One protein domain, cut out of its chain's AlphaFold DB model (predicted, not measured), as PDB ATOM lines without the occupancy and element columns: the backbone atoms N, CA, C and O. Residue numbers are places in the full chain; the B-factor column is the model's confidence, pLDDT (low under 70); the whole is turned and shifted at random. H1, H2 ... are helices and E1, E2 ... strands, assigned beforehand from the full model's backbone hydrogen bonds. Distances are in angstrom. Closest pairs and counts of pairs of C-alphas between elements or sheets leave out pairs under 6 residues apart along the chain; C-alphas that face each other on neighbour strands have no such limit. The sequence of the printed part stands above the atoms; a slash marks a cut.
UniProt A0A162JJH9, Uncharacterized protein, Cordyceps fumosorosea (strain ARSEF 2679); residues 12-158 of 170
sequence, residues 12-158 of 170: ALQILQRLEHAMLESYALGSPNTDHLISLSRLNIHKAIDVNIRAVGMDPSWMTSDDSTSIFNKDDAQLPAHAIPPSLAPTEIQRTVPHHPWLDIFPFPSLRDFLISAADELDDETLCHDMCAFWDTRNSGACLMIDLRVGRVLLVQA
ATOM      1  N   ALA A  12     387.941 295.725 240.546       66.38
ATOM      2  CA  ALA A  12     386.798 295.148 239.826       66.38
ATOM      3  C   ALA A  12     386.505 295.848 238.487       66.38
ATOM      4  O   ALA A  12     386.296 295.200 237.462       66.38
ATOM      5  N   LEU A  13     386.573 297.181 238.459       70.19
ATOM      6  CA  LEU A  13     386.400 297.951 237.225       70.19
ATOM      7  C   LEU A  13     387.502 297.692 236.199       70.19
ATOM      8  O   LEU A  13     387.225 297.607 235.007       70.19
ATOM      9  N   GLN A  14     388.745 297.557 236.654       76.19
ATOM     10  CA  GLN A  14     389.878 297.285 235.772       76.19
ATOM     11  C   GLN A  14     389.773 295.869 235.197       76.19
ATOM     12  O   GLN A  14     390.091 295.658 234.028       76.19
ATOM     13  N   ILE A  15     389.274 294.913 235.987       73.44
ATOM     14  CA  ILE A  15     388.970 293.554 235.530       73.44
ATOM     15  C   ILE A  15     387.870 293.588 234.461       73.44
ATOM     16  O   ILE A  15     388.073 293.049 233.374       73.44
ATOM     17  N   LEU A  16     386.747 294.270 234.718       71.69
ATOM     18  CA  LEU A  16     385.642 294.393 233.758       71.69
ATOM     19  C   LEU A  16     386.082 295.054 232.444       71.69
ATOM     20  O   LEU A  16     385.734 294.568 231.371       71.69
ATOM     21  N   GLN A  17     386.897 296.109 232.515       79.19
ATOM     22  CA  GLN A  17     387.441 296.788 231.333       79.19
ATOM     23  C   GLN A  17     388.368 295.887 230.511       79.19
ATOM     24  O   GLN A  17     388.303 295.883 229.282       79.19
ATOM     25  N   ARG A  18     389.231 295.103 231.173       81.00
ATOM     26  CA  ARG A  18     390.119 294.147 230.492       81.00
ATOM     27  C   ARG A  18     389.331 293.037 229.810       81.00
ATOM     28  O   ARG A  18     389.657 292.680 228.681       81.00
ATOM     29  N   LEU A  19     388.298 292.523 230.481       76.75
ATOM     30  CA  LEU A  19     387.388 291.539 229.902       76.75
ATOM     31  C   LEU A  19     386.709 292.118 228.658       76.75
ATOM     32  O   LEU A  19     386.843 291.545 227.580       76.75
ATOM     33  N   GLU A  20     386.074 293.286 228.774       78.56
ATOM     34  CA  GLU A  20     385.408 293.950 227.649       78.56
ATOM     35  C   GLU A  20     386.348 294.136 226.448       78.56
ATOM     36  O   GLU A  20     385.985 293.777 225.327       78.56
ATOM     37  N   HIS A  21     387.576 294.612 226.679       83.81
ATOM     38  CA  HIS A  21     388.567 294.788 225.618       83.81
ATOM     39  C   HIS A  21     388.929 293.466 224.925       83.81
ATOM     40  O   HIS A  21     388.855 293.378 223.701       83.81
ATOM     41  N   ALA A  22     389.288 292.430 225.690       80.75
ATOM     42  CA  ALA A  22     389.674 291.129 225.139       80.75
ATOM     43  C   ALA A  22     388.547 290.498 224.304       80.75
ATOM     44  O   ALA A  22     388.775 289.881 223.261       80.75
ATOM     45  N   MET A  23     387.304 290.692 224.739       74.94
ATOM     46  CA  MET A  23     386.132 290.141 224.072       74.94
ATOM     47  C   MET A  23     385.843 290.875 222.762       74.94
ATOM     48  O   MET A  23     385.638 290.219 221.739       74.94
ATOM     49  N   LEU A  24     385.903 292.210 222.762       80.62
ATOM     50  CA  LEU A  24     385.761 293.021 221.548       80.62
ATOM     51  C   LEU A  24     386.862 292.724 220.525       80.62
ATOM     52  O   LEU A  24     386.569 292.597 219.338       80.62
ATOM     53  N   GLU A  25     388.105 292.559 220.978       85.75
ATOM     54  CA  GLU A  25     389.243 292.217 220.123       85.75
ATOM     55  C   GLU A  25     389.055 290.849 219.454       85.75
ATOM     56  O   GLU A  25     389.123 290.747 218.229       85.75
ATOM     57  N   SER A  26     388.718 289.809 220.224       80.38
ATOM     58  CA  SER A  26     388.457 288.472 219.668       80.38
ATOM     59  C   SER A  26     387.300 288.456 218.665       80.38
ATOM     60  O   SER A  26     387.355 287.764 217.650       80.38
ATOM     61  N   TYR A  27     386.260 289.255 218.917       79.19
ATOM     62  CA  TYR A  27     385.116 289.372 218.024       79.19
ATOM     63  C   TYR A  27     385.503 290.082 216.722       79.19
ATOM     64  O   TYR A  27     385.161 289.610 215.639       79.19
ATOM     65  N   ALA A  28     386.267 291.176 216.812       84.44
ATOM     66  CA  ALA A  28     386.767 291.914 215.653       84.44
ATOM     67  C   ALA A  28     387.717 291.074 214.782       84.44
ATOM     68  O   ALA A  28     387.723 291.221 213.561       84.44
ATOM     69  N   LEU A  29     388.478 290.166 215.397       90.25
ATOM     70  CA  LEU A  29     389.364 289.221 214.712       90.25
ATOM     71  C   LEU A  29     388.639 287.971 214.174       90.25
ATOM     72  O   LEU A  29     389.277 287.121 213.555       90.25
ATOM     73  N   GLY A  30     387.323 287.846 214.379       80.75
ATOM     74  CA  GLY A  30     386.532 286.702 213.914       80.75
ATOM     75  C   GLY A  30     386.801 285.401 214.679       80.75
ATOM     76  O   GLY A  30     386.482 284.323 214.179       80.75
ATOM     77  N   SER A  31     387.372 285.486 215.882       85.81
ATOM     78  CA  SER A  31     387.754 284.357 216.736       85.81
ATOM     79  C   SER A  31     387.090 284.398 218.127       85.81
ATOM     80  O   SER A  31     387.782 284.314 219.146       85.81
ATOM     81  N   PRO A  32     385.750 284.520 218.228       77.81
ATOM     82  CA  PRO A  32     385.080 284.519 219.526       77.81
ATOM     83  C   PRO A  32     385.285 283.179 220.257       77.81
ATOM     84  O   PRO A  32     385.120 282.110 219.670       77.81
ATOM     85  N   ASN A  33     385.614 283.238 221.552       76.69
ATOM     86  CA  ASN A  33     385.766 282.067 222.422       76.69
ATOM     87  C   ASN A  33     384.482 281.842 223.248       76.69
ATOM     88  O   ASN A  33     383.870 282.794 223.731       76.69
ATOM     89  N   THR A  34     384.084 280.585 223.456       71.38
ATOM     90  CA  THR A  34     383.005 280.192 224.375       71.38
ATOM     91  C   THR A  34     383.244 280.640 225.817       71.38
ATOM     92  O   THR A  34     382.282 280.984 226.501       71.38
ATOM     93  N   ASP A  35     384.498 280.743 226.260       71.69
ATOM     94  CA  ASP A  35     384.841 281.290 227.584       71.69
ATOM     95  C   ASP A  35     384.410 282.761 227.727       71.69
ATOM     96  O   ASP A  35     384.146 283.248 228.830       71.69
ATOM     97  N   HIS A  36     384.258 283.479 226.607       68.25
ATOM     98  CA  HIS A  36     383.738 284.843 226.611       68.25
ATOM     99  C   HIS A  36     382.248 284.896 226.945       68.25
ATOM    100  O   HIS A  36     381.786 285.953 227.352       68.25
ATOM    101  N   LEU A  37     381.480 283.807 226.827       67.12
ATOM    102  CA  LEU A  37     380.037 283.828 227.104       67.12
ATOM    103  C   LEU A  37     379.738 284.104 228.578       67.12
ATOM    104  O   LEU A  37     378.840 284.890 228.884       67.12
ATOM    105  N   ILE A  38     380.514 283.512 229.490       70.44
ATOM    106  CA  ILE A  38     380.372 283.740 230.935       70.44
ATOM    107  C   ILE A  38     380.735 285.195 231.260       70.44
ATOM    108  O   ILE A  38     379.974 285.899 231.924       70.44
ATOM    109  N   SER A  39     381.854 285.680 230.719       70.56
ATOM    110  CA  SER A  39     382.309 287.065 230.897       70.56
ATOM    111  C   SER A  39     381.355 288.096 230.272       70.56
ATOM    112  O   SER A  39     381.091 289.126 230.885       70.56
ATOM    113  N   LEU A  40     380.776 287.806 229.097       65.94
ATOM    114  CA  LEU A  40     379.758 288.632 228.425       65.94
ATOM    115  C   LEU A  40     378.505 288.710 229.275       65.94
ATOM    116  O   LEU A  40     377.977 289.796 229.486       65.94
ATOM    117  N   SER A  41     378.040 287.566 229.771       70.00
ATOM    118  CA  SER A  41     376.847 287.503 230.610       70.00
ATOM    119  C   SER A  41     377.030 288.349 231.867       70.00
ATOM    120  O   SER A  41     376.172 289.171 232.171       70.00
ATOM    121  N   ARG A  42     378.188 288.247 232.533       70.00
ATOM    122  CA  ARG A  42     378.529 289.075 233.701       70.00
ATOM    123  C   ARG A  42     378.588 290.566 233.368       70.00
ATOM    124  O   ARG A  42     377.980 291.370 234.067       70.00
ATOM    125  N   LEU A  43     379.263 290.943 232.281       66.50
ATOM    126  CA  LEU A  43     379.333 292.340 231.844       66.50
ATOM    127  C   LEU A  43     377.941 292.899 231.510       66.50
ATOM    128  O   LEU A  43     377.625 294.029 231.874       66.50
ATOM    129  N   ASN A  44     377.101 292.102 230.849       70.88
ATOM    130  CA  ASN A  44     375.728 292.468 230.523       70.88
ATOM    131  C   ASN A  44     374.880 292.645 231.785       70.88
ATOM    132  O   ASN A  44     374.104 293.593 231.844       70.88
ATOM    133  N   ILE A  45     375.057 291.789 232.795       73.00
ATOM    134  CA  ILE A  45     374.379 291.913 234.092       73.00
ATOM    135  C   ILE A  45     374.793 293.211 234.793       73.00
ATOM    136  O   ILE A  45     373.916 293.985 235.163       73.00
ATOM    137  N   HIS A  46     376.092 293.515 234.899       73.56
ATOM    138  CA  HIS A  46     376.550 294.777 235.501       73.56
ATOM    139  C   HIS A  46     375.996 296.003 234.771       73.56
ATOM    140  O   HIS A  46     375.471 296.921 235.396       73.56
ATOM    141  N   LYS A  47     376.053 296.007 233.435       73.94
ATOM    142  CA  LYS A  47     375.482 297.100 232.636       73.94
ATOM    143  C   LYS A  47     373.968 297.215 232.836       73.94
ATOM    144  O   LYS A  47     373.459 298.328 232.922       73.94
ATOM    145  N   ALA A  48     373.256 296.093 232.921       77.00
ATOM    146  CA  ALA A  48     371.818 296.078 233.160       77.00
ATOM    147  C   ALA A  48     371.462 296.618 234.551       77.00
ATOM    148  O   ALA A  48     370.522 297.396 234.664       77.00
ATOM    149  N   ILE A  49     372.235 296.277 235.586       78.81
ATOM    150  CA  ILE A  49     372.074 296.817 236.943       78.81
ATOM    151  C   ILE A  49     372.194 298.341 236.925       78.81
ATOM    152  O   ILE A  49     371.271 299.027 237.357       78.81
ATOM    153  N   ASP A  50     373.272 298.881 236.352       79.75
ATOM    154  CA  ASP A  50     373.491 300.330 236.258       79.75
ATOM    155  C   ASP A  50     372.347 301.045 235.536       79.75
ATOM    156  O   ASP A  50     371.913 302.127 235.944       79.75
ATOM    157  N   VAL A  51     371.873 300.449 234.440       82.12
ATOM    158  CA  VAL A  51     370.752 300.975 233.659       82.12
ATOM    159  C   VAL A  51     369.467 300.945 234.481       82.12
ATOM    160  O   VAL A  51     368.764 301.953 234.518       82.12
ATOM    161  N   ASN A  52     369.180 299.844 235.175       87.31
ATOM    162  CA  ASN A  52     367.957 299.679 235.958       87.31
ATOM    163  C   ASN A  52     367.935 300.602 237.185       87.31
ATOM    164  O   ASN A  52     366.918 301.247 237.419       87.31
ATOM    165  N   ILE A  53     369.058 300.753 237.900       85.12
ATOM    166  CA  ILE A  53     369.214 301.710 239.014       85.12
ATOM    167  C   ILE A  53     368.809 303.116 238.559       85.12
ATOM    168  O   ILE A  53     367.942 303.755 239.157       85.12
ATOM    169  N   ARG A  54     369.388 303.575 237.444       86.38
ATOM    170  CA  ARG A  54     369.109 304.910 236.896       86.38
ATOM    171  C   ARG A  54     367.685 305.032 236.365       86.38
ATOM    172  O   ARG A  54     367.079 306.086 236.519       86.38
ATOM    173  N   ALA A  55     367.152 303.977 235.749       86.06
ATOM    174  CA  ALA A  55     365.792 303.953 235.211       86.06
ATOM    175  C   ALA A  55     364.721 304.042 236.307       86.06
ATOM    176  O   ALA A  55     363.667 304.628 236.081       86.06
ATOM    177  N   VAL A  56     365.002 303.494 237.492       85.75
ATOM    178  CA  VAL A  56     364.149 303.622 238.682       85.75
ATOM    179  C   VAL A  56     364.250 305.026 239.309       85.75
ATOM    180  O   VAL A  56     363.354 305.450 240.032       85.75
ATOM    181  N   GLY A  57     365.288 305.797 238.968       86.00
ATOM    182  CA  GLY A  57     365.530 307.144 239.496       86.00
ATOM    183  C   GLY A  57     366.507 307.175 240.671       86.00
ATOM    184  O   GLY A  57     366.573 308.173 241.384       86.00
ATOM    185  N   MET A  58     367.268 306.098 240.868       85.31
ATOM    186  CA  MET A  58     368.305 305.991 241.890       85.31
ATOM    187  C   MET A  58     369.688 306.261 241.295       85.31
ATOM    188  O   MET A  58     369.919 306.142 240.087       85.31
ATOM    189  N   ASP A  59     370.640 306.587 242.160       83.62
ATOM    190  CA  ASP A  59     372.062 306.512 241.846       83.62
ATOM    191  C   ASP A  59     372.707 305.315 242.579       83.62
ATOM    192  O   ASP A  59     372.121 304.783 243.522       83.62
ATOM    193  N   PRO A  60     373.909 304.865 242.178       76.50
ATOM    194  CA  PRO A  60     374.571 303.714 242.796       76.50
ATOM    195  C   PRO A  60     374.750 303.774 244.322       76.50
ATOM    196  O   PRO A  60     374.880 302.722 244.942       76.50
ATOM    197  N   SER A  61     374.755 304.962 244.942       79.62
ATOM    198  CA  SER A  61     374.875 305.099 246.402       79.62
ATOM    199  C   SER A  61     373.673 304.547 247.177       79.62
ATOM    200  O   SER A  61     373.796 304.230 248.355       79.62
ATOM    201  N   TRP A  62     372.532 304.333 246.518       80.50
ATOM    202  CA  TRP A  62     371.372 303.677 247.130       80.50
ATOM    203  C   TRP A  62     371.610 302.200 247.451       80.50
ATOM    204  O   TRP A  62     370.832 301.612 248.189       80.50
ATOM    205  N   MET A  63     372.676 301.606 246.911       76.81
ATOM    206  CA  MET A  63     373.007 300.192 247.099       76.81
ATOM    207  C   MET A  63     374.120 299.966 248.128       76.81
ATOM    208  O   MET A  63     374.568 298.838 248.290       76.81
ATOM    209  N   THR A  64     374.634 301.019 248.773       71.31
ATOM    210  CA  THR A  64     375.838 300.910 249.620       71.31
ATOM    211  C   THR A  64     375.556 300.771 251.110       71.31
ATOM    212  O   THR A  64     376.492 300.555 251.869       71.31
ATOM    213  N   SER A  65     374.313 300.981 251.541       76.50
ATOM    214  CA  SER A  65     373.934 300.971 252.954       76.50
ATOM    215  C   SER A  65     372.893 299.895 253.190       76.50
ATOM    216  O   SER A  65     371.788 300.040 252.673       76.50
ATOM    217  N   ASP A  66     373.209 298.917 254.035       68.81
ATOM    218  CA  ASP A  66     372.313 297.795 254.353       68.81
ATOM    219  C   ASP A  66     371.006 298.258 255.028       68.81
ATOM    220  O   ASP A  66     369.952 297.667 254.833       68.81
ATOM    221  N   ASP A  67     371.033 299.400 255.725       77.88
ATOM    222  CA  ASP A  67     369.844 300.009 256.345       77.88
ATOM    223  C   ASP A  67     369.021 300.898 255.386       77.88
ATOM    224  O   ASP A  67     368.161 301.679 255.809       77.88
ATOM    225  N   SER A  68     369.312 300.881 254.082       82.81
ATOM    226  CA  SER A  68     368.606 301.740 253.129       82.81
ATOM    227  C   SER A  68     367.200 301.216 252.818       82.81
ATOM    228  O   SER A  68     366.979 300.029 252.608       82.81
ATOM    229  N   THR A  69     366.222 302.123 252.755       88.19
ATOM    230  CA  THR A  69     364.833 301.799 252.381       88.19
ATOM    231  C   THR A  69     364.519 302.301 250.976       88.19
ATOM    232  O   THR A  69     364.907 303.424 250.618       88.19
ATOM    233  N   SER A  70     363.798 301.481 250.201       89.44
ATOM    234  CA  SER A  70     363.392 301.760 248.821       89.44
ATOM    235  C   SER A  70     362.781 303.152 248.660       89.44
ATOM    236  O   SER A  70     362.044 303.658 249.515       89.44
ATOM    237  N   ILE A  71     363.057 303.771 247.510       88.19
ATOM    238  CA  ILE A  71     362.408 305.014 247.086       88.19
ATOM    239  C   ILE A  71     360.883 304.885 247.034       88.19
ATOM    240  O   ILE A  71     360.191 305.884 247.206       88.19
ATOM    241  N   PHE A  72     360.353 303.680 246.806       89.62
ATOM    242  CA  PHE A  72     358.923 303.441 246.639       89.62
ATOM    243  C   PHE A  72     358.147 303.452 247.959       89.62
ATOM    244  O   PHE A  72     356.924 303.570 247.927       89.62
ATOM    245  N   ASN A  73     358.845 303.390 249.097       88.31
ATOM    246  CA  ASN A  73     358.253 303.493 250.431       88.31
ATOM    247  C   ASN A  73     358.352 304.904 251.037       88.31
ATOM    248  O   ASN A  73     357.954 305.102 252.182       88.31
ATOM    249  N   LYS A  74     358.907 305.891 250.319       78.25
ATOM    250  CA  LYS A  74     359.013 307.271 250.818       78.25
ATOM    251  C   LYS A  74     357.765 308.062 250.414       78.25
ATOM    252  O   LYS A  74     357.504 308.219 249.225       78.25
ATOM    253  N   ASP A  75     357.040 308.610 251.395       61.19
ATOM    254  CA  ASP A  75     355.774 309.353 251.204       61.19
ATOM    255  C   ASP A  75     355.878 310.550 250.237       61.19
ATOM    256  O   ASP A  75     354.882 310.977 249.656       61.19
ATOM    257  N   ASP A  76     357.090 311.074 250.038       55.34
ATOM    258  CA  ASP A  76     357.382 312.252 249.212       55.34
ATOM    259  C   ASP A  76     358.079 311.899 247.885       55.34
ATOM    260  O   ASP A  76     358.691 312.746 247.230       55.34
ATOM    261  N   ALA A  77     358.032 310.625 247.481       57.00
ATOM    262  CA  ALA A  77     358.604 310.154 246.229       57.00
ATOM    263  C   ALA A  77     357.791 310.699 245.041       57.00
ATOM    264  O   ALA A  77     357.003 309.991 244.410       57.00
ATOM    265  N   GLN A  78     358.012 311.972 244.692       55.84
ATOM    266  CA  GLN A  78     357.696 312.552 243.385       55.84
ATOM    267  C   GLN A  78     358.605 311.916 242.330       55.84
ATOM    268  O   GLN A  78     359.405 312.569 241.662       55.84
ATOM    269  N   LEU A  79     358.512 310.597 242.199       62.59
ATOM    270  CA  LEU A  79     359.121 309.892 241.101       62.59
ATOM    271  C   LEU A  79     358.357 310.324 239.860       62.59
ATOM    272  O   LEU A  79     357.121 310.258 239.858       62.59
ATOM    273  N   PRO A  80     359.042 310.779 238.802       56.69
ATOM    274  CA  PRO A  80     358.386 310.992 237.531       56.69
ATOM    275  C   PRO A  80     357.886 309.625 237.054       56.69
ATOM    276  O   PRO A  80     358.606 308.869 236.410       56.69
ATOM    277  N   ALA A  81     356.638 309.287 237.388       54.22
ATOM    278  CA  ALA A  81     356.008 308.002 237.081       54.22
ATOM    279  C   ALA A  81     355.972 307.716 235.567       54.22
ATOM    280  O   ALA A  81     355.771 306.586 235.144       54.22
ATOM    281  N   HIS A  82     356.191 308.750 234.753       53.78
ATOM    282  CA  HIS A  82     356.286 308.713 233.296       53.78
ATOM    283  C   HIS A  82     357.688 308.319 232.780       53.78
ATOM    284  O   HIS A  82     357.848 308.152 231.575       53.78
ATOM    285  N   ALA A  83     358.694 308.196 233.656       70.44
ATOM    286  CA  ALA A  83     360.084 307.909 233.289       70.44
ATOM    287  C   ALA A  83     360.530 306.466 233.584       70.44
ATOM    288  O   ALA A  83     361.518 306.018 233.002       70.44
ATOM    289  N   ILE A  84     359.820 305.732 234.449       84.31
ATOM    290  CA  ILE A  84     360.197 304.358 234.812       84.31
ATOM    291  C   ILE A  84     359.650 303.378 233.757       84.31
ATOM    292  O   ILE A  84     358.446 303.388 233.484       84.31
ATOM    293  N   PRO A  85     360.489 302.506 233.162       86.19
ATOM    294  CA  PRO A  85     360.029 301.482 232.229       86.19
ATOM    295  C   PRO A  85     358.986 300.547 232.864       86.19
ATOM    296  O   PRO A  85     359.133 300.196 234.034       86.19
ATOM    297  N   PRO A  86     357.991 300.036 232.108       86.06
ATOM    298  CA  PRO A  86     356.961 299.144 232.652       86.06
ATOM    299  C   PRO A  86     357.502 297.911 233.391       86.06
ATOM    300  O   PRO A  86     356.902 297.466 234.362       86.06
ATOM    301  N   SER A  87     358.654 297.377 232.972       84.44
ATOM    302  CA  SER A  87     359.318 296.239 233.627       84.44
ATOM    303  C   SER A  87     359.835 296.547 235.037       84.44
ATOM    304  O   SER A  87     359.987 295.632 235.841       84.44
ATOM    305  N   LEU A  88     360.099 297.823 235.334       88.31
ATOM    306  CA  LEU A  88     360.630 298.316 236.609       88.31
ATOM    307  C   LEU A  88     359.611 299.161 237.378       88.31
ATOM    308  O   LEU A  88     359.921 299.688 238.444       88.31
ATOM    309  N   ALA A  89     358.388 299.296 236.860       89.62
ATOM    310  CA  ALA A  89     357.330 299.993 237.568       89.62
ATOM    311  C   ALA A  89     357.115 299.341 238.949       89.62
ATOM    312  O   ALA A  89     357.189 298.106 239.055       89.62
ATOM    313  N   PRO A  90     356.883 300.145 240.001       91.62
ATOM    314  CA  PRO A  90     356.677 299.618 241.339       91.62
ATOM    315  C   PRO A  90     355.355 298.860 241.420       91.62
ATOM    316  O   PRO A  90     354.317 299.366 240.974       91.62
ATOM    317  N   THR A  91     355.397 297.674 242.014       92.69
ATOM    318  CA  THR A  91     354.220 296.876 242.354       92.69
ATOM    319  C   THR A  91     353.507 297.446 243.581       92.69
ATOM    320  O   THR A  91     353.974 298.391 244.221       92.69
ATOM    321  N   GLU A  92     352.341 296.890 243.906       92.25
ATOM    322  CA  GLU A  92     351.631 297.237 245.139       92.25
ATOM    323  C   GLU A  92     352.451 296.841 246.374       92.25
ATOM    324  O   GLU A  92     352.659 297.681 247.244       92.25
ATOM    325  N   ILE A  93     353.018 295.627 246.383       92.31
ATOM    326  CA  ILE A  93     353.856 295.122 247.481       92.31
ATOM    327  C   ILE A  93     355.049 296.048 247.733       92.31
ATOM    328  O   ILE A  93     355.267 296.448 248.873       92.31
ATOM    329  N   GLN A  94     355.764 296.475 246.687       92.69
ATOM    330  CA  GLN A  94     356.886 297.411 246.827       92.69
ATOM    331  C   GLN A  94     356.481 298.763 247.429       92.69
ATOM    332  O   GLN A  94     357.272 299.400 248.115       92.69
ATOM    333  N   ARG A  95     355.253 299.232 247.190       90.88
ATOM    334  CA  ARG A  95     354.771 300.498 247.765       90.88
ATOM    335  C   ARG A  95     354.377 300.345 249.231       90.88
ATOM    336  O   ARG A  95     354.504 301.295 249.996       90.88
ATOM    337  N   THR A  96     353.882 299.172 249.620       90.38
ATOM    338  CA  THR A  96     353.300 298.946 250.951       90.38
ATOM    339  C   THR A  96     354.263 298.329 251.954       90.38
ATOM    340  O   THR A  96     354.121 298.575 253.148       90.38
ATOM    341  N   VAL A  97     355.217 297.519 251.495       90.75
ATOM    342  CA  VAL A  97     356.152 296.782 252.352       90.75
ATOM    343  C   VAL A  97     357.519 297.466 252.303       90.75
ATOM    344  O   VAL A  97     358.084 297.573 251.212       90.75
ATOM    345  N   PRO A  98     358.058 297.956 253.437       90.44
ATOM    346  CA  PRO A  98     359.424 298.465 253.500       90.44
ATOM    347  C   PRO A  98     360.430 297.382 253.107       90.44
ATOM    348  O   PRO A  98     360.381 296.277 253.633       90.44
ATOM    349  N   HIS A  99     361.332 297.699 252.183       88.62
ATOM    350  CA  HIS A  99     362.341 296.763 251.688       88.62
ATOM    351  C   HIS A  99     363.592 297.507 251.203       88.62
ATOM    352  O   HIS A  99     363.568 298.730 251.002       88.62
ATOM    353  N   HIS A 100     364.692 296.776 250.999       86.75
ATOM    354  CA  HIS A 100     365.937 297.367 250.515       86.75
ATOM    355  C   HIS A 100     365.861 297.703 249.010       86.75
ATOM    356  O   HIS A 100     365.426 296.863 248.216       86.75
ATOM    357  N   PRO A 101     366.376 298.870 248.565       88.00
ATOM    358  CA  PRO A 101     366.369 299.297 247.163       88.00
ATOM    359  C   PRO A 101     366.985 298.324 246.141       88.00
ATOM    360  O   PRO A 101     366.737 298.457 244.943       88.00
ATOM    361  N   TRP A 102     367.804 297.351 246.561       85.25
ATOM    362  CA  TRP A 102     368.478 296.442 245.627       85.25
ATOM    363  C   TRP A 102     367.485 295.480 244.971       85.25
ATOM    364  O   TRP A 102     367.722 295.015 243.860       85.25
ATOM    365  N   LEU A 103     366.332 295.246 245.603       87.69
ATOM    366  CA  LEU A 103     365.242 294.456 245.038       87.69
ATOM    367  C   LEU A 103     364.531 295.191 243.889       87.69
ATOM    368  O   LEU A 103     363.934 294.560 243.020       87.69
ATOM    369  N   ASP A 104     364.642 296.517 243.801       89.25
ATOM    370  CA  ASP A 104     363.922 297.307 242.796       89.25
ATOM    371  C   ASP A 104     364.501 297.193 241.383       89.25
ATOM    372  O   ASP A 104     363.836 297.539 240.406       89.25
ATOM    373  N   ILE A 105     365.731 296.695 241.245       87.25
ATOM    374  CA  ILE A 105     366.433 296.650 239.956       87.25
ATOM    375  C   ILE A 105     366.078 295.412 239.123       87.25
ATOM    376  O   ILE A 105     366.508 295.312 237.970       87.25
ATOM    377  N   PHE A 106     365.316 294.458 239.672       86.06
ATOM    378  CA  PHE A 106     364.901 293.270 238.928       86.06
ATOM    379  C   PHE A 106     363.770 293.610 237.947       86.06
ATOM    380  O   PHE A 106     362.702 294.057 238.362       86.06
ATOM    381  N   PRO A 107     363.915 293.312 236.642       83.81
ATOM    382  CA  PRO A 107     362.908 293.650 235.632       83.81
ATOM    383  C   PRO A 107     361.676 292.721 235.647       83.81
ATOM    384  O   PRO A 107     360.899 292.711 234.693       83.81
ATOM    385  N   PHE A 108     361.499 291.921 236.705       87.19
ATOM    386  CA  PHE A 108     360.430 290.935 236.848       87.19
ATOM    387  C   PHE A 108     359.592 291.255 238.095       87.19
ATOM    388  O   PHE A 108     360.048 290.990 239.207       87.19
ATOM    389  N   PRO A 109     358.375 291.812 237.943       88.06
ATOM    390  CA  PRO A 109     357.504 292.168 239.067       88.06
ATOM    391  C   PRO A 109     357.258 291.007 240.039       88.06
ATOM    392  O   PRO A 109     357.437 291.161 241.239       88.06
ATOM    393  N   SER A 110     356.963 289.815 239.513       86.44
ATOM    394  CA  SER A 110     356.676 288.628 240.328       86.44
ATOM    395  C   SER A 110     357.859 288.169 241.179       86.44
ATOM    396  O   SER A 110     357.658 287.631 242.262       86.44
ATOM    397  N   LEU A 111     359.089 288.358 240.693       84.88
ATOM    398  CA  LEU A 111     360.291 288.034 241.458       84.88
ATOM    399  C   LEU A 111     360.464 289.010 242.621       84.88
ATOM    400  O   LEU A 111     360.748 288.579 243.729       84.88
ATOM    401  N   ARG A 112     360.278 290.308 242.364       90.00
ATOM    402  CA  ARG A 112     360.386 291.350 243.391       90.00
ATOM    403  C   ARG A 112     359.376 291.113 244.502       90.00
ATOM    404  O   ARG A 112     359.760 291.026 245.658       90.00
ATOM    405  N   ASP A 113     358.118 290.903 244.127       90.62
ATOM    406  CA  ASP A 113     357.035 290.616 245.068       90.62
ATOM    407  C   ASP A 113     357.323 289.374 245.914       90.62
ATOM    408  O   ASP A 113     357.108 289.392 247.124       90.62
ATOM    409  N   PHE A 114     357.850 288.313 245.292       87.19
ATOM    410  CA  PHE A 114     358.248 287.100 245.999       87.19
ATOM    411  C   PHE A 114     359.371 287.363 247.006       87.19
ATOM    412  O   PHE A 114     359.225 287.003 248.167       87.19
ATOM    413  N   LEU A 115     360.461 288.008 246.578       84.94
ATOM    414  CA  LEU A 115     361.611 288.282 247.444       84.94
ATOM    415  C   LEU A 115     361.231 289.198 248.612       84.94
ATOM    416  O   LEU A 115     361.612 288.922 249.739       84.94
ATOM    417  N   ILE A 116     360.422 290.232 248.362       87.88
ATOM    418  CA  ILE A 116     359.942 291.148 249.407       87.88
ATOM    419  C   ILE A 116     359.021 290.424 250.393       87.88
ATOM    420  O   ILE A 116     359.109 290.643 251.594       87.88
ATOM    421  N   SER A 117     358.139 289.550 249.902       86.38
ATOM    422  CA  SER A 117     357.217 288.805 250.771       86.38
ATOM    423  C   SER A 117     357.917 287.711 251.579       86.38
ATOM    424  O   SER A 117     357.411 287.313 252.622       86.38
ATOM    425  N   ALA A 118     359.045 287.204 251.082       81.31
ATOM    426  CA  ALA A 118     359.832 286.159 251.723       81.31
ATOM    427  C   ALA A 118     360.964 286.709 252.608       81.31
ATOM    428  O   ALA A 118     361.695 285.909 253.178       81.31
ATOM    429  N   ALA A 119     361.107 288.032 252.742       72.00
ATOM    430  CA  ALA A 119     362.176 288.671 253.518       72.00
ATOM    431  C   ALA A 119     362.195 288.243 255.001       72.00
ATOM    432  O   ALA A 119     363.249 288.099 255.598       72.00
ATOM    433  N   ASP A 120     361.038 287.931 255.596       67.06
ATOM    434  CA  ASP A 120     360.983 287.420 256.978       67.06
ATOM    435  C   ASP A 120     361.409 285.938 257.099       67.06
ATOM    436  O   ASP A 120     361.716 285.453 258.190       67.06
ATOM    437  N   GLU A 121     361.375 285.186 255.993       66.69
ATOM    438  CA  GLU A 121     361.713 283.754 255.936       66.69
ATOM    439  C   GLU A 121     363.129 283.501 255.401       66.69
ATOM    440  O   GLU A 121     363.714 282.441 255.645       66.69
ATOM    441  N   LEU A 122     363.666 284.459 254.650       62.59
ATOM    442  CA  LEU A 122     365.003 284.452 254.087       62.59
ATOM    443  C   LEU A 122     365.880 285.330 254.972       62.59
ATOM    444  O   LEU A 122     365.502 286.432 255.329       62.59
ATOM    445  N   ASP A 123     367.060 284.851 255.347       65.06
ATOM    446  CA  ASP A 123     368.034 285.719 256.004       65.06
ATOM    447  C   ASP A 123     368.472 286.799 255.001       65.06
ATOM    448  O   ASP A 123     369.247 286.510 254.087       65.06
ATOM    449  N   ASP A 124     367.910 288.005 255.122       57.41
ATOM    450  CA  ASP A 124     368.069 289.123 254.184       57.41
ATOM    451  C   ASP A 124     369.540 289.482 253.941       57.41
ATOM    452  O   ASP A 124     369.919 289.829 252.818       57.41
ATOM    453  N   GLU A 125     370.389 289.337 254.963       58.53
ATOM    454  CA  GLU A 125     371.832 289.563 254.875       58.53
ATOM    455  C   GLU A 125     372.499 288.488 254.006       58.53
ATOM    456  O   GLU A 125     373.253 288.811 253.085       58.53
ATOM    457  N   THR A 126     372.162 287.213 254.226       60.34
ATOM    458  CA  THR A 126     372.665 286.085 253.429       60.34
ATOM    459  C   THR A 126     372.118 286.106 252.001       60.34
ATOM    460  O   THR A 126     372.861 285.867 251.053       60.34
ATOM    461  N   LEU A 127     370.843 286.446 251.804       63.69
ATOM    462  CA  LEU A 127     370.223 286.524 250.483       63.69
ATOM    463  C   LEU A 127     370.789 287.691 249.667       63.69
ATOM    464  O   LEU A 127     371.126 287.512 248.494       63.69
ATOM    465  N   CYS A 128     370.939 288.867 250.283       61.75
ATOM    466  CA  CYS A 128     371.603 290.012 249.670       61.75
ATOM    467  C   CYS A 128     373.060 289.674 249.340       61.75
ATOM    468  O   CYS A 128     373.505 289.920 248.218       61.75
ATOM    469  N   HIS A 129     373.785 289.044 250.270       61.66
ATOM    470  CA  HIS A 129     375.164 288.613 250.070       61.66
ATOM    471  C   HIS A 129     375.296 287.602 248.926       61.66
ATOM    472  O   HIS A 129     376.139 287.792 248.055       61.66
ATOM    473  N   ASP A 130     374.455 286.571 248.862       60.69
ATOM    474  CA  ASP A 130     374.512 285.532 247.830       60.69
ATOM    475  C   ASP A 130     374.099 286.064 246.452       60.69
ATOM    476  O   ASP A 130     374.689 285.705 245.426       60.69
ATOM    477  N   MET A 131     373.132 286.983 246.412       61.81
ATOM    478  CA  MET A 131     372.713 287.644 245.176       61.81
ATOM    479  C   MET A 131     373.714 288.713 244.711       61.81
ATOM    480  O   MET A 131     373.937 288.848 243.507       61.81
ATOM    481  N   CYS A 132     374.398 289.403 245.626       55.44
ATOM    482  CA  CYS A 132     375.519 290.288 245.302       55.44
ATOM    483  C   CYS A 132     376.793 289.501 244.949       55.44
ATOM    484  O   CYS A 132     377.564 289.939 244.100       55.44
ATOM    485  N   ALA A 133     376.999 288.313 245.525       50.00
ATOM    486  CA  ALA A 133     378.084 287.393 245.182       50.00
ATOM    487  C   ALA A 133     377.871 286.735 243.810       50.00
ATOM    488  O   ALA A 133     378.840 286.398 243.134       50.00
ATOM    489  N   PHE A 134     376.630 286.620 243.329       50.91
ATOM    490  CA  PHE A 134     376.357 286.332 241.916       50.91
ATOM    491  C   PHE A 134     376.847 287.465 240.988       50.91
ATOM    492  O   PHE A 134     377.240 287.216 239.845       50.91
ATOM    493  N   TRP A 135     376.891 288.704 241.485       51.34
ATOM    494  CA  TRP A 135     377.545 289.831 240.816       51.34
ATOM    495  C   TRP A 135     379.059 289.898 241.087       51.34
ATOM    496  O   TRP A 135     379.744 290.742 240.506       51.34
ATOM    497  N   ASP A 136     379.617 288.990 241.901       51.59
ATOM    498  CA  ASP A 136     381.062 288.837 242.051       51.59
ATOM    499  C   ASP A 136     381.638 288.104 240.834       51.59
ATOM    500  O   ASP A 136     381.517 286.892 240.639       51.59
ATOM    501  N   THR A 137     382.351 288.873 240.017       46.72
ATOM    502  CA  THR A 137     383.110 288.400 238.854       46.72
ATOM    503  C   THR A 137     384.135 287.291 239.153       46.72
ATOM    504  O   THR A 137     384.656 286.694 238.207       46.72
ATOM    505  N   ARG A 138     384.421 286.972 240.424       42.28
ATOM    506  CA  ARG A 138     385.339 285.898 240.841       42.28
ATOM    507  C   ARG A 138     384.649 284.605 241.270       42.28
ATOM    508  O   ARG A 138     385.309 283.568 241.254       42.28
ATOM    509  N   ASN A 139     383.353 284.612 241.591       46.31
ATOM    510  CA  ASN A 139     382.648 283.391 241.980       46.31
ATOM    511  C   ASN A 139     382.116 282.668 240.730       46.31
ATOM    512  O   ASN A 139     381.046 282.960 240.200       46.31
ATOM    513  N   SER A 140     382.914 281.746 240.186       45.09
ATOM    514  CA  SER A 140     382.532 280.848 239.081       45.09
ATOM    515  C   SER A 140     381.551 279.750 239.500       45.09
ATOM    516  O   SER A 140     381.083 278.999 238.648       45.09
ATOM    517  N   GLY A 141     381.258 279.650 240.796       41.25
ATOM    518  CA  GLY A 141     380.534 278.543 241.384       41.25
ATOM    519  C   GLY A 141     379.040 278.757 241.542       41.25
ATOM    520  O   GLY A 141     378.430 277.815 241.996       41.25
ATOM    521  N   ALA A 142     378.431 279.904 241.224       40.56
ATOM    522  CA  ALA A 142     377.002 280.134 241.481       40.56
ATOM    523  C   ALA A 142     376.270 280.723 240.262       40.56
ATOM    524  O   ALA A 142     376.662 281.755 239.719       40.56
ATOM    525  N   CYS A 143     375.187 280.071 239.838       41.22
ATOM    526  CA  CYS A 143     374.248 280.554 238.833       41.22
ATOM    527  C   CYS A 143     372.841 280.608 239.440       41.22
ATOM    528  O   CYS A 143     372.347 279.612 239.969       41.22
ATOM    529  N   LEU A 144     372.190 281.770 239.359       43.91
ATOM    530  CA  LEU A 144     370.800 281.927 239.770       43.91
ATOM    531  C   LEU A 144     369.880 281.452 238.638       43.91
ATOM    532  O   LEU A 144     369.710 282.150 237.636       43.91
ATOM    533  N   MET A 145     369.267 280.277 238.792       40.97
ATOM    534  CA  MET A 145     368.154 279.858 237.939       40.97
ATOM    535  C   MET A 145     366.839 280.151 238.657       40.97
ATOM    536  O   MET A 145     366.508 279.539 239.671       40.97
ATOM    537  N   ILE A 146     366.074 281.090 238.105       41.56
ATOM    538  CA  ILE A 146     364.739 281.430 238.594       41.56
ATOM    539  C   ILE A 146     363.727 280.671 237.743       41.56
ATOM    540  O   ILE A 146     363.530 280.994 236.569       41.56
ATOM    541  N   ASP A 147     363.075 279.662 238.323       34.66
ATOM    542  CA  ASP A 147     361.935 279.027 237.663       34.66
ATOM    543  C   ASP A 147     360.677 279.876 237.888       34.66
ATOM    544  O   ASP A 147     359.977 279.776 238.901       34.66
ATOM    545  N   LEU A 148     360.385 280.718 236.893       36.00
ATOM    546  CA  LEU A 148     359.240 281.629 236.872       36.00
ATOM    547  C   LEU A 148     357.874 280.916 236.875       36.00
ATOM    548  O   LEU A 148     356.852 281.590 236.986       36.00
ATOM    549  N   ARG A 149     357.814 279.581 236.740       31.22
ATOM    550  CA  ARG A 149     356.551 278.819 236.775       31.22
ATOM    551  C   ARG A 149     356.180 278.313 238.165       31.22
ATOM    552  O   ARG A 149     355.010 278.025 238.393       31.22
ATOM    553  N   VAL A 150     357.149 278.184 239.070       34.78
ATOM    554  CA  VAL A 150     356.952 277.596 240.412       34.78
ATOM    555  C   VAL A 150     357.446 278.484 241.553       34.78
ATOM    556  O   VAL A 150     357.332 278.083 242.706       34.78
ATOM    557  N   GLY A 151     357.975 279.680 241.268       32.59
ATOM    558  CA  GLY A 151     358.427 280.612 242.311       32.59
ATOM    559  C   GLY A 151     359.593 280.068 243.140       32.59
ATOM    560  O   GLY A 151     359.819 280.511 244.258       32.59
ATOM    561  N   ARG A 152     360.327 279.078 242.615       35.50
ATOM    562  CA  ARG A 152     361.506 278.515 243.271       35.50
ATOM    563  C   ARG A 152     362.756 279.218 242.763       35.50
ATOM    564  O   ARG A 152     363.066 279.169 241.571       35.50
ATOM    565  N   VAL A 153     363.474 279.835 243.693       37.69
ATOM    566  CA  VAL A 153     364.840 280.304 243.486       37.69
ATOM    567  C   VAL A 153     365.763 279.107 243.687       37.69
ATOM    568  O   VAL A 153     365.862 278.578 244.791       37.69
ATOM    569  N   LEU A 154     366.393 278.630 242.614       37.38
ATOM    570  CA  LEU A 154     367.427 277.605 242.711       37.38
ATOM    571  C   LEU A 154     368.783 278.291 242.576       37.38
ATOM    572  O   LEU A 154     369.167 278.739 241.492       37.38
ATOM    573  N   LEU A 155     369.503 278.360 243.694       37.91
ATOM    574  CA  LEU A 155     370.935 278.617 243.680       37.91
ATOM    575  C   LEU A 155     371.605 277.359 243.135       37.91
ATOM    576  O   LEU A 155     371.707 276.341 243.818       37.91
ATOM    577  N   VAL A 156     372.003 277.402 241.866       39.50
ATOM    578  CA  VAL A 156     372.774 276.317 241.271       39.50
ATOM    579  C   VAL A 156     374.229 276.620 241.550       39.50
ATOM    580  O   VAL A 156     374.816 277.492 240.907       39.50
ATOM    581  N   GLN A 157     374.812 275.901 242.509       39.00
ATOM    582  CA  GLN A 157     376.257 275.877 242.603       39.00
ATOM    583  C   GLN A 157     376.820 274.986 241.490       39.00
ATOM    584  O   GLN A 157     376.459 273.815 241.388       39.00
ATOM    585  N   ALA A 158     377.684 275.529 240.632       36.69
ATOM    586  CA  ALA A 158     378.513 274.708 239.764       36.69
ATOM    587  C   ALA A 158     379.489 273.944 240.670       36.69
ATOM    588  O   ALA A 158     380.367 274.548 241.288       36.69
TER     589      ALA A 158
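What this domain is: This is residues 12 to 158 of the 170 residues of an uncharacterized protein of Cordyceps fumosorosea (strain ARSEF 2679) (UniProt A0A162JJH9). A small hairpin of two strands, E1 and E2, lies along one side of an elongated body of helices and loops, with the last residues of H7 near the start of E1. In that body the two long helices, H1 and H2, meet at a steep tilt towards one end, and H2 runs from there to a cluster of short helices, H3 to H6, where H5 sits between H2, H3 and H6 and a long loop, residues 64 to 91, makes much of the far end. The printed part has 147 residues, with seven named helices, H1 to H7, followed along the chain by the two antiparallel strands; the class is mostly helix. It is compact by its radius of gyration of the C-alphas, 17.0 A, though its spans are 53 by 33 by 29 A.

Where its parts are: Find C-alpha 142 at (377.002, 280.134, 241.481); from there E1, residues 142 to 147, runs 15.6 A, and E2, residues 152 to 157, runs 15.0 A to C-alpha 157 at (376.257, 275.877, 242.603). Before them comes H7, residues 124 to 134, 15.1 A long. H2, residues 35 to 56, is the longest helix at 32.4 A. H1, residues 12 to 28, begins at C-alpha 12 at (386.798, 295.148, 239.826) and measures 24.4 A. H6, residues 109 to 117, measures 12.2 A. The short helices are H3, residues 60 to 63, H4, residues 92 to 96, and H5, residues 101 to 105.

How they stand to each other: Look first at the hairpin E1 and E2, antiparallel at 157 degrees, where N 143 and O 156 are 2.8 A apart and N 156 and O 143 are 2.9 A apart, within hydrogen-bond range. The closest C-alphas of H7 and E1, those of Phe 134 and Ala 142, are 6.2 A apart; H7 touches no helix. H6 and E2 are near each other, with 5 pairs of C-alphas within 10 A. H5 is the hub: it touches H6 at Leu 103 and Arg 112, closest C-alphas 6.0 A apart, H3 at Met 63 and Trp 102, 6.1 A, and residues 49 to 56 of H2 at Asn 52 and Ile 105, 5.2 A. H4 touches H6, the C-alphas of Ile 93 and Asp 113 being closest at 6.0 A. Residues 16 to 23 of H1 touch residues 36 to 43 of H2, closest at the C-alphas of Met 23 and His 36, 6.3 A, at a steep tilt of 59 degrees, opposite ways. Every O i to N i+4 pair is within hydrogen-bond range in H1, H4, H6 and H7; H2 has 17 of 18, H5 has 0 of 1 with 1 of 2 O i to N i+3 pairs, and H3 is too short for such a pair.

The domain as a whole: The two C-alphas farthest apart, those of Leu 29 and Asp 75, are 53.5 A apart. The printed part has no cut, and the link from H3 to H4, 28 residues, is long. The mean pLDDT of the printed part is 71.3; among the 53 residues under 70 are 75 to 82 and 120 to 158.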